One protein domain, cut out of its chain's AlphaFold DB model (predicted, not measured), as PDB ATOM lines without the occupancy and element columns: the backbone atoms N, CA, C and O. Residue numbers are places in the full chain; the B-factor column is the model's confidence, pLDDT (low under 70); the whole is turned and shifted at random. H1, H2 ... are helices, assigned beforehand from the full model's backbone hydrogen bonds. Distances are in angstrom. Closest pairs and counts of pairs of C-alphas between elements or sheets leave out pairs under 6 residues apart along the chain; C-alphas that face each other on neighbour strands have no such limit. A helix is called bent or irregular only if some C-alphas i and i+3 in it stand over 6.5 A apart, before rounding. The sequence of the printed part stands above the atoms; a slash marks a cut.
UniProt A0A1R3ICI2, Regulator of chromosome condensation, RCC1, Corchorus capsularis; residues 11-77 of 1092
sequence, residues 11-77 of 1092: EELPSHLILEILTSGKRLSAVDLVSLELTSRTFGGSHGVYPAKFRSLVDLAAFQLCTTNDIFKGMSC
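Overview. This is residues 11 to 77 of the 1092 residues of the protein "Regulator of chromosome condensation, RCC1" of Corchorus capsularis (UniProt A0A1R3ICI2). Helix H4 is the core of a small helical body: the longest helix, H1, packs on it at a steep tilt, and H2 packs on it nearly side by side but running the opposite way, so the three make a triangle that is open between H1 and H2. The short H3 sits by the start of H4, a long loop of residues 45 to 56 folds back from H3 into H4, and residues 70 to 77, of which 70 to 74 belong to H5, stick out beyond the far end of H4. The printed part has 67 residues with five named helices, H1 to H5 in that order, and no named strand; the class is all helix. It is compact, with a radius of gyration of the C-alphas of 12.2 A and spans of 36 by 24 by 20 A.

Along the chain. H1, residues 15 to 26, measures 18.3 A from first to last C-alpha and begins at C-alpha 15, (87.374, -3.463, 9.311). H1 is irregular: C-alphas 22 and 25 are 8.8 A apart, against about 5 A in a regular helix. H4, residues 57 to 67, measures 15.4 A and begins at C-alpha 57, (80.360, 1.083, 9.307). H2, residues 30 to 39, measures 14.3 A. H3 is residues 41 to 44. H5, residues 70 to 74, ends at C-alpha 74, (60.761, -14.352, 6.921).

Arrangement. H1 touches H4, the hub, which touches three helices; their closest C-alphas, of Thr 23 and Ala 61, are 5.9 A apart. H1 and H4 run the same way at a steep tilt of 41 degrees. H2 touches H4, with the C-alphas of Leu 33 and Val 58 closest at 6.0 A. H2 and H4 run opposite ways at a shallow tilt of 9 degrees. H1 and H2 are only just apart, their closest C-alphas 8.1 A from each other. H3 touches H4, with the C-alphas of Phe 43 and Leu 57 closest at 5.7 A. H3 and H2 touch only at the corner by their link, with the C-alphas of Glu 37 and Gly 44 closest at 4.5 A. H5 is close to H4 but not clearly touching it; their closest C-alphas, of Thr 67 and Lys 73, are 6.0 A apart. In H2, H4 and H5 every O i to N i+4 pair is within hydrogen-bond range; in H1 it is 6 of 8, and H3 is too short for such a pair.

Size, cuts and confidence. The two C-alphas farthest apart, of Glu 12 and Ser 76, are 39.3 A from each other. Without residues 70 to 77, which stand free, the body spans 27 by 21 by 20 A. The printed part has no cut. The link from H3 to H4, 12 residues, is long; those from H1 to H2, H2 to H3 and H4 to H5 are tight. The mean pLDDT of the printed part is 81.1, and residues 11 to 12, 25 to 27 and 44 to 49 are under 70.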
ATOM      1  N   GLU A  11      90.955   0.798  16.646       64.12
ATOM      2  CA  GLU A  11      91.146   1.537  15.393       64.12
ATOM      3  C   GLU A  11      92.307   0.993  14.533       64.12
ATOM      4  O   GLU A  11      92.414   1.342  13.361       64.12
ATOM      5  N   GLU A  12      93.160   0.122  15.087       69.00
ATOM      6  CA  GLU A  12      94.209  -0.603  14.349       69.00
ATOM      7  C   GLU A  12      93.712  -1.964  13.809       69.00
ATOM      8  O   GLU A  12      94.451  -2.653  13.100       69.00
ATOM      9  N   LEU A  13      92.474  -2.374  14.119       72.88
ATOM     10  CA  LEU A  13      91.903  -3.631  13.628       72.88
ATOM     11  C   LEU A  13      91.417  -3.519  12.168       72.88
ATOM     12  O   LEU A  13      90.786  -2.530  11.790       72.88
ATOM     13  N   PRO A  14      91.598  -4.574  11.350       77.75
ATOM     14  CA  PRO A  14      90.922  -4.705  10.065       77.75
ATOM     15  C   PRO A  14      89.400  -4.567  10.185       77.75
ATOM     16  O   PRO A  14      88.761  -5.179  11.043       77.75
ATOM     17  N   SER A  15      88.797  -3.819   9.263       73.00
ATOM     18  CA  SER A  15      87.374  -3.463   9.311       73.00
ATOM     19  C   SER A  15      86.402  -4.641   9.303       73.00
ATOM     20  O   SER A  15      85.313  -4.524   9.858       73.00
ATOM     21  N   HIS A  16      86.784  -5.775   8.711       78.31
ATOM     22  CA  HIS A  16      85.970  -6.988   8.741       78.31
ATOM     23  C   HIS A  16      85.878  -7.579  10.155       78.31
ATOM     24  O   HIS A  16      84.792  -7.991  10.544       78.31
ATOM     25  N   LEU A  17      86.953  -7.527  10.953       81.81
ATOM     26  CA  LEU A  17      86.921  -7.940  12.362       81.81
ATOM     27  C   LEU A  17      86.110  -6.954  13.207       81.81
ATOM     28  O   LEU A  17      85.360  -7.371  14.080       81.81
ATOM     29  N   ILE A  18      86.204  -5.649  12.928       82.06
ATOM     30  CA  ILE A  18      85.365  -4.643  13.599       82.06
ATOM     31  C   ILE A  18      83.877  -4.897  13.291       82.06
ATOM     32  O   ILE A  18      83.047  -4.874  14.197       82.06
ATOM     33  N   LEU A  19      83.534  -5.184  12.034       83.31
ATOM     34  CA  LEU A  19      82.170  -5.503  11.610       83.31
ATOM     35  C   LEU A  19      81.663  -6.826  12.210       83.31
ATOM     36  O   LEU A  19      80.514  -6.906  12.644       83.31
ATOM     37  N   GLU A  20      82.519  -7.843  12.284       84.38
ATOM     38  CA  GLU A  20      82.234  -9.113  12.955       84.38
ATOM     39  C   GLU A  20      81.983  -8.896  14.455       84.38
ATOM     40  O   GLU A  20      80.967  -9.351  14.969       84.38
ATOM     41  N   ILE A  21      82.808  -8.098  15.143       84.06
ATOM     42  CA  ILE A  21      82.581  -7.700  16.543       84.06
ATOM     43  C   ILE A  21      81.220  -7.001  16.699       84.06
ATOM     44  O   ILE A  21      80.435  -7.409  17.556       84.06
ATOM     45  N   LEU A  22      80.903  -6.009  15.854       84.31
ATOM     46  CA  LEU A  22      79.633  -5.263  15.900       84.31
ATOM     47  C   LEU A  22      78.388  -6.135  15.652       84.31
ATOM     48  O   LEU A  22      77.300  -5.786  16.109       84.31
ATOM     49  N   THR A  23      78.522  -7.235  14.912       85.00
ATOM     50  CA  THR A  23      77.405  -8.128  14.554       85.00
ATOM     51  C   THR A  23      77.359  -9.410  15.393       85.00
ATOM     52  O   THR A  23      76.329 -10.090  15.440       85.00
ATOM     53  N   SER A  24      78.438  -9.729  16.113       79.06
ATOM     54  CA  SER A  24      78.565 -10.944  16.915       79.06
ATOM     55  C   SER A  24      77.535 -11.036  18.051       79.06
ATOM     56  O   SER A  24      77.281 -10.102  18.814       79.06
ATOM     57  N   GLY A  25      76.917 -12.214  18.178       63.19
ATOM     58  CA  GLY A  25      76.090 -12.585  19.331       63.19
ATOM     59  C   GLY A  25      74.800 -11.780  19.558       63.19
ATOM     60  O   GLY A  25      74.257 -11.879  20.654       63.19
ATOM     61  N   LYS A  26      74.322 -10.987  18.582       63.91
ATOM     62  CA  LYS A  26      73.133 -10.101  18.690       63.91
ATOM     63  C   LYS A  26      73.168  -9.124  19.899       63.91
ATOM     64  O   LYS A  26      72.122  -8.631  20.306       63.91
ATOM     65  N   ARG A  27      74.345  -8.835  20.485       66.12
ATOM     66  CA  ARG A  27      74.461  -8.121  21.782       66.12
ATOM     67  C   ARG A  27      74.258  -6.608  21.736       66.12
ATOM     68  O   ARG A  27      73.883  -6.037  22.753       66.12
ATOM     69  N   LEU A  28      74.560  -5.956  20.614       77.94
ATOM     70  CA  LEU A  28      74.426  -4.503  20.492       77.94
ATOM     71  C   LEU A  28      73.002  -4.142  20.069       77.94
ATOM     72  O   LEU A  28      72.499  -4.599  19.038       77.94
ATOM     73  N   SER A  29      72.352  -3.286  20.853       83.50
ATOM     74  CA  SER A  29      71.093  -2.674  20.451       83.50
ATOM     75  C   SER A  29      71.331  -1.628  19.362       83.50
ATOM     76  O   SER A  29      72.422  -1.070  19.210       83.50
ATOM     77  N   ALA A  30      70.270  -1.268  18.646       86.50
ATOM     78  CA  ALA A  30      70.293  -0.106  17.763       86.50
ATOM     79  C   ALA A  30      70.688   1.210  18.473       86.50
ATOM     80  O   ALA A  30      71.132   2.144  17.806       86.50
ATOM     81  N   VAL A  31      70.537   1.304  19.803       85.19
ATOM     82  CA  VAL A  31      70.969   2.473  20.587       85.19
ATOM     83  C   VAL A  31      72.485   2.466  20.766       85.19
ATOM     84  O   VAL A  31      73.110   3.486  20.497       85.19
ATOM     85  N   ASP A  32      73.083   1.325  21.119       88.19
ATOM     86  CA  ASP A  32      74.539   1.193  21.283       88.19
ATOM     87  C   ASP A  32      75.273   1.480  19.969       88.19
ATOM     88  O   ASP A  32      76.277   2.188  19.945       88.19
ATOM     89  N   LEU A  33      74.713   1.000  18.855       89.19
ATOM     90  CA  LEU A  33      75.187   1.306  17.509       89.19
ATOM     91  C   LEU A  33      75.181   2.822  17.229       89.19
ATOM     92  O   LEU A  33      76.208   3.373  16.833       89.19
ATOM     93  N   VAL A  34      74.072   3.526  17.493       88.38
ATOM     94  CA  VAL A  34      74.014   4.998  17.366       88.38
ATOM     95  C   VAL A  34      75.005   5.686  18.317       88.38
ATOM     96  O   VAL A  34      75.656   6.653  17.926       88.38
ATOM     97  N   SER A  35      75.177   5.191  19.542       87.88
ATOM     98  CA  SER A  35      76.153   5.730  20.493       87.88
ATOM     99  C   SER A  35      77.596   5.576  20.004       87.88
ATOM    100  O   SER A  35      78.368   6.524  20.129       87.88
ATOM    101  N   LEU A  36      77.966   4.446  19.393       87.44
ATOM    102  CA  LEU A  36      79.286   4.241  18.780       87.44
ATOM    103  C   LEU A  36      79.513   5.184  17.585       87.44
ATOM    104  O   LEU A  36      80.564   5.814  17.490       87.44
ATOM    105  N   GLU A  37      78.506   5.335  16.719       87.25
ATOM    106  CA  GLU A  37      78.517   6.250  15.566       87.25
ATOM    107  C   GLU A  37      78.684   7.727  15.975       87.25
ATOM    108  O   GLU A  37      79.367   8.482  15.285       87.25
ATOM    109  N   LEU A  38      78.110   8.133  17.115       85.75
ATOM    110  CA  LEU A  38      78.213   9.495  17.655       85.75
ATOM    111  C   LEU A  38      79.488   9.755  18.475       85.75
ATOM    112  O   LEU A  38      79.925  10.901  18.563       85.75
ATOM    113  N   THR A  39      80.074   8.730  19.104       85.00
ATOM    114  CA  THR A  39      81.233   8.892  20.009       85.00
ATOM    115  C   THR A  39      82.588   8.653  19.345       85.00
ATOM    116  O   THR A  39      83.600   9.097  19.886       85.00
ATOM    117  N   SER A  40      82.640   8.007  18.175       79.19
ATOM    118  CA  SER A  40      83.897   7.690  17.488       79.19
ATOM    119  C   SER A  40      83.879   8.021  15.996       79.19
ATOM    120  O   SER A  40      83.001   7.606  15.237       79.19
ATOM    121  N   ARG A  41      84.948   8.692  15.548       72.69
ATOM    122  CA  ARG A  41      85.202   8.973  14.125       72.69
ATOM    123  C   ARG A  41      85.431   7.698  13.315       72.69
ATOM    124  O   ARG A  41      85.055   7.658  12.152       72.69
ATOM    125  N   THR A  42      85.971   6.649  13.929       72.75
ATOM    126  CA  THR A  42      86.204   5.351  13.280       72.75
ATOM    127  C   THR A  42      84.888   4.640  12.941       72.75
ATOM    128  O   THR A  42      84.798   3.952  11.926       72.75
ATOM    129  N   PHE A  43      83.833   4.865  13.733       75.25
ATOM    130  CA  PHE A  43      82.506   4.291  13.500       75.25
ATOM    131  C   PHE A  43      81.595   5.166  12.624       75.25
ATOM    132  O   PHE A  43      80.834   4.613  11.830       75.25
ATOM    133  N   GLY A  44      81.683   6.500  12.725       64.81
ATOM    134  CA  GLY A  44      80.874   7.450  11.941       64.81
ATOM    135  C   GLY A  44      81.540   8.065  10.696       64.81
ATOM    136  O   GLY A  44      80.879   8.796   9.961       64.81
ATOM    137  N   GLY A  45      82.833   7.829  10.455       65.56
ATOM    138  CA  GLY A  45      83.633   8.524   9.435       65.56
ATOM    139  C   GLY A  45      83.764   7.799   8.092       65.56
ATOM    140  O   GLY A  45      83.903   6.577   8.024       65.56
ATOM    141  N   SER A  46      83.808   8.574   7.004       58.34
ATOM    142  CA  SER A  46      83.860   8.106   5.608       58.34
ATOM    143  C   SER A  46      85.245   7.607   5.161       58.34
ATOM    144  O   SER A  46      85.790   8.057   4.154       58.34
ATOM    145  N   HIS A  47      85.824   6.658   5.895       58.69
ATOM    146  CA  HIS A  47      87.199   6.169   5.710       58.69
ATOM    147  C   HIS A  47      87.397   5.162   4.551       58.69
ATOM    148  O   HIS A  47      88.412   4.476   4.503       58.69
ATOM    149  N   GLY A  48      86.438   5.030   3.623       58.22
ATOM    150  CA  GLY A  48      86.492   4.033   2.531       58.22
ATOM    151  C   GLY A  48      86.338   2.573   2.997       58.22
ATOM    152  O   GLY A  48      86.601   1.640   2.247       58.22
ATOM    153  N   VAL A  49      85.916   2.390   4.249       65.31
ATOM    154  CA  VAL A  49      85.933   1.132   5.011       65.31
ATOM    155  C   VAL A  49      84.726   0.216   4.729       65.31
ATOM    156  O   VAL A  49      84.739  -0.963   5.083       65.31
ATOM    157  N   TYR A  50      83.685   0.740   4.081       72.31
ATOM    158  CA  TYR A  50      82.398   0.081   3.841       72.31
ATOM    159  C   TYR A  50      81.831   0.465   2.457       72.31
ATOM    160  O   TYR A  50      82.219   1.499   1.905       72.31
ATOM    161  N   PRO A  51      80.915  -0.331   1.862       74.88
ATOM    162  CA  PRO A  51      80.360  -0.034   0.540       74.88
ATOM    163  C   PRO A  51      79.598   1.296   0.511       74.88
ATOM    164  O   PRO A  51      78.755   1.540   1.371       74.88
ATOM    165  N   ALA A  52      79.805   2.099  -0.539       73.75
ATOM    166  CA  ALA A  52      79.288   3.471  -0.678       73.75
ATOM    167  C   ALA A  52      77.747   3.637  -0.655       73.75
ATOM    168  O   ALA A  52      77.253   4.760  -0.689       73.75
ATOM    169  N   LYS A  53      76.983   2.538  -0.592       81.06
ATOM    170  CA  LYS A  53      75.524   2.545  -0.381       81.06
ATOM    171  C   LYS A  53      75.104   2.651   1.096       81.06
ATOM    172  O   LYS A  53      73.920   2.822   1.367       81.06
ATOM    173  N   PHE A  54      76.043   2.509   2.033       83.62
ATOM    174  CA  PHE A  54      75.822   2.661   3.475       83.62
ATOM    175  C   PHE A  54      76.435   3.965   3.972       83.62
ATOM    176  O   PHE A  54      77.429   4.437   3.421       83.62
ATOM    177  N   ARG A  55      75.855   4.552   5.023       81.88
ATOM    178  CA  ARG A  55      76.307   5.859   5.537       81.88
ATOM    179  C   ARG A  55      77.553   5.737   6.420       81.88
ATOM    180  O   ARG A  55      78.418   6.607   6.372       81.88
ATOM    181  N   SER A  56      77.660   4.647   7.176       85.75
ATOM    182  CA  SER A  56      78.733   4.371   8.140       85.75
ATOM    183  C   SER A  56      79.005   2.865   8.272       85.75
ATOM    184  O   SER A  56      78.219   2.038   7.796       85.75
ATOM    185  N   LEU A  57      80.086   2.487   8.966       85.62
ATOM    186  CA  LEU A  57      80.360   1.083   9.307       85.62
ATOM    187  C   LEU A  57      79.258   0.496  10.210       85.62
ATOM    188  O   LEU A  57      78.884  -0.668  10.085       85.62
ATOM    189  N   VAL A  58      78.696   1.333  11.081       88.19
ATOM    190  CA  VAL A  58      77.580   1.000  11.974       88.19
ATOM    191  C   VAL A  58      76.272   0.806  11.195       88.19
ATOM    192  O   VAL A  58      75.477  -0.071  11.521       88.19
ATOM    193  N   ASP A  59      76.051   1.585  10.136       88.44
ATOM    194  CA  ASP A  59      74.906   1.449   9.226       88.44
ATOM    195  C   ASP A  59      74.934   0.101   8.476       88.44
ATOM    196  O   ASP A  59      73.910  -0.573   8.356       88.44
ATOM    197  N   LEU A  60      76.131  -0.341   8.063       89.38
ATOM    198  CA  LEU A  60      76.378  -1.679   7.512       89.38
ATOM    199  C   LEU A  60      76.161  -2.791   8.560       89.38
ATOM    200  O   LEU A  60      75.537  -3.805   8.244       89.38
ATOM    201  N   ALA A  61      76.621  -2.604   9.801       90.12
ATOM    202  CA  ALA A  61      76.387  -3.558  10.890       90.12
ATOM    203  C   ALA A  61      74.887  -3.705  11.213       90.12
ATOM    204  O   ALA A  61      74.385  -4.820  11.353       90.12
ATOM    205  N   ALA A  62      74.141  -2.597  11.245       92.31
ATOM    206  CA  ALA A  62      72.693  -2.610  11.439       92.31
ATOM    207  C   ALA A  62      71.959  -3.318  10.285       92.31
ATOM    208  O   ALA A  62      71.028  -4.082  10.532       92.31
ATOM    209  N   PHE A  63      72.401  -3.138   9.035       92.75
ATOM    210  CA  PHE A  63      71.896  -3.906   7.891       92.75
ATOM    211  C   PHE A  63      72.142  -5.417   8.042       92.75
ATOM    212  O   PHE A  63      71.246  -6.218   7.765       92.75
ATOM    213  N   GLN A  64      73.324  -5.825   8.514       91.06
ATOM    214  CA  GLN A  64      73.639  -7.237   8.757       91.06
ATOM    215  C   GLN A  64      72.826  -7.828   9.920       91.06
ATOM    216  O   GLN A  64      72.325  -8.946   9.805       91.06
ATOM    217  N   LEU A  65      72.599  -7.074  10.997       92.00
ATOM    218  CA  LEU A  65      71.729  -7.494  12.103       92.00
ATOM    219  C   LEU A  65      70.249  -7.578  11.686       92.00
ATOM    220  O   LEU A  65      69.562  -8.511  12.089       92.00
ATOM    221  N   CYS A  66      69.765  -6.681  10.820       92.94
ATOM    222  CA  CYS A  66      68.428  -6.788  10.221       92.94
ATOM    223  C   CYS A  66      68.306  -8.015   9.305       92.94
ATOM    224  O   CYS A  66      67.363  -8.785   9.428       92.94
ATOM    225  N   THR A  67      69.264  -8.246   8.404       91.06
ATOM    226  CA  THR A  67      69.214  -9.381   7.455       91.06
ATOM    227  C   THR A  67      69.465 -10.750   8.098       91.06
ATOM    228  O   THR A  67      69.103 -11.771   7.515       91.06
ATOM    229  N   THR A  68      70.019 -10.785   9.313       89.75
ATOM    230  CA  THR A  68      70.127 -11.992  10.155       89.75
ATOM    231  C   THR A  68      69.026 -12.099  11.217       89.75
ATOM    232  O   THR A  68      68.992 -13.081  11.961       89.75
ATOM    233  N   ASN A  69      68.103 -11.134  11.287       89.94
ATOM    234  CA  ASN A  69      66.922 -11.217  12.136       89.94
ATOM    235  C   ASN A  69      65.843 -12.089  11.470       89.94
ATOM    236  O   ASN A  69      65.501 -11.907  10.302       89.94
ATOM    237  N   ASP A  70      65.296 -13.031  12.233       88.12
ATOM    238  CA  ASP A  70      64.407 -14.076  11.730       88.12
ATOM    239  C   ASP A  70      63.053 -13.527  11.243       88.12
ATOM    240  O   ASP A  70      62.527 -14.009  10.240       88.12
ATOM    241  N   ILE A  71      62.543 -12.455  11.868       89.69
ATOM    242  CA  ILE A  71      61.334 -11.742  11.426       89.69
ATOM    243  C   ILE A  71      61.569 -11.121  10.046       89.69
ATOM    244  O   ILE A  71      60.827 -11.401   9.108       89.69
ATOM    245  N   PHE A  72      62.624 -10.315   9.885       92.12
ATOM    246  CA  PHE A  72      62.920  -9.643   8.611       92.12
ATOM    247  C   PHE A  72      63.306 -10.630   7.500       92.12
ATOM    248  O   PHE A  72      62.932 -10.444   6.343       92.12
ATOM    249  N   LYS A  73      63.987 -11.726   7.842       90.56
ATOM    250  CA  LYS A  73      64.319 -12.814   6.913       90.56
ATOM    251  C   LYS A  73      63.088 -13.607   6.445       90.56
ATOM    252  O   LYS A  73      63.100 -14.101   5.321       90.56
ATOM    253  N   GLY A  74      62.041 -13.715   7.269       85.62
ATOM    254  CA  GLY A  74      60.761 -14.352   6.921       85.62
ATOM    255  C   GLY A  74      59.794 -13.474   6.111       85.62
ATOM    256  O   GLY A  74      58.779 -13.967   5.615       85.62
ATOM    257  N   MET A  75      60.087 -12.179   5.962       89.06
ATOM    258  CA  MET A  75      59.291 -11.245   5.162       89.06
ATOM    259  C   MET A  75      59.449 -11.471   3.650       89.06
ATOM    260  O   MET A  75      60.507 -11.868   3.166       89.06
ATOM    261  N   SER A  76      58.422 -11.109   2.873       88.44
ATOM    262  CA  SER A  76      58.564 -10.964   1.417       88.44
ATOM    263  C   SER A  76      59.464  -9.771   1.064       88.44
ATOM    264  O   SER A  76      59.505  -8.797   1.814       88.44
ATOM    265  N   CYS A  77      60.115  -9.772  -0.106       89.62
ATOM    266  CA  CYS A  77      60.943  -8.640  -0.557       89.62
ATOM    267  C   CYS A  77      60.170  -7.303  -0.595       89.62
ATOM    268  O   CYS A  77      60.740  -6.243  -0.334       89.62
TER     269      CYS A  77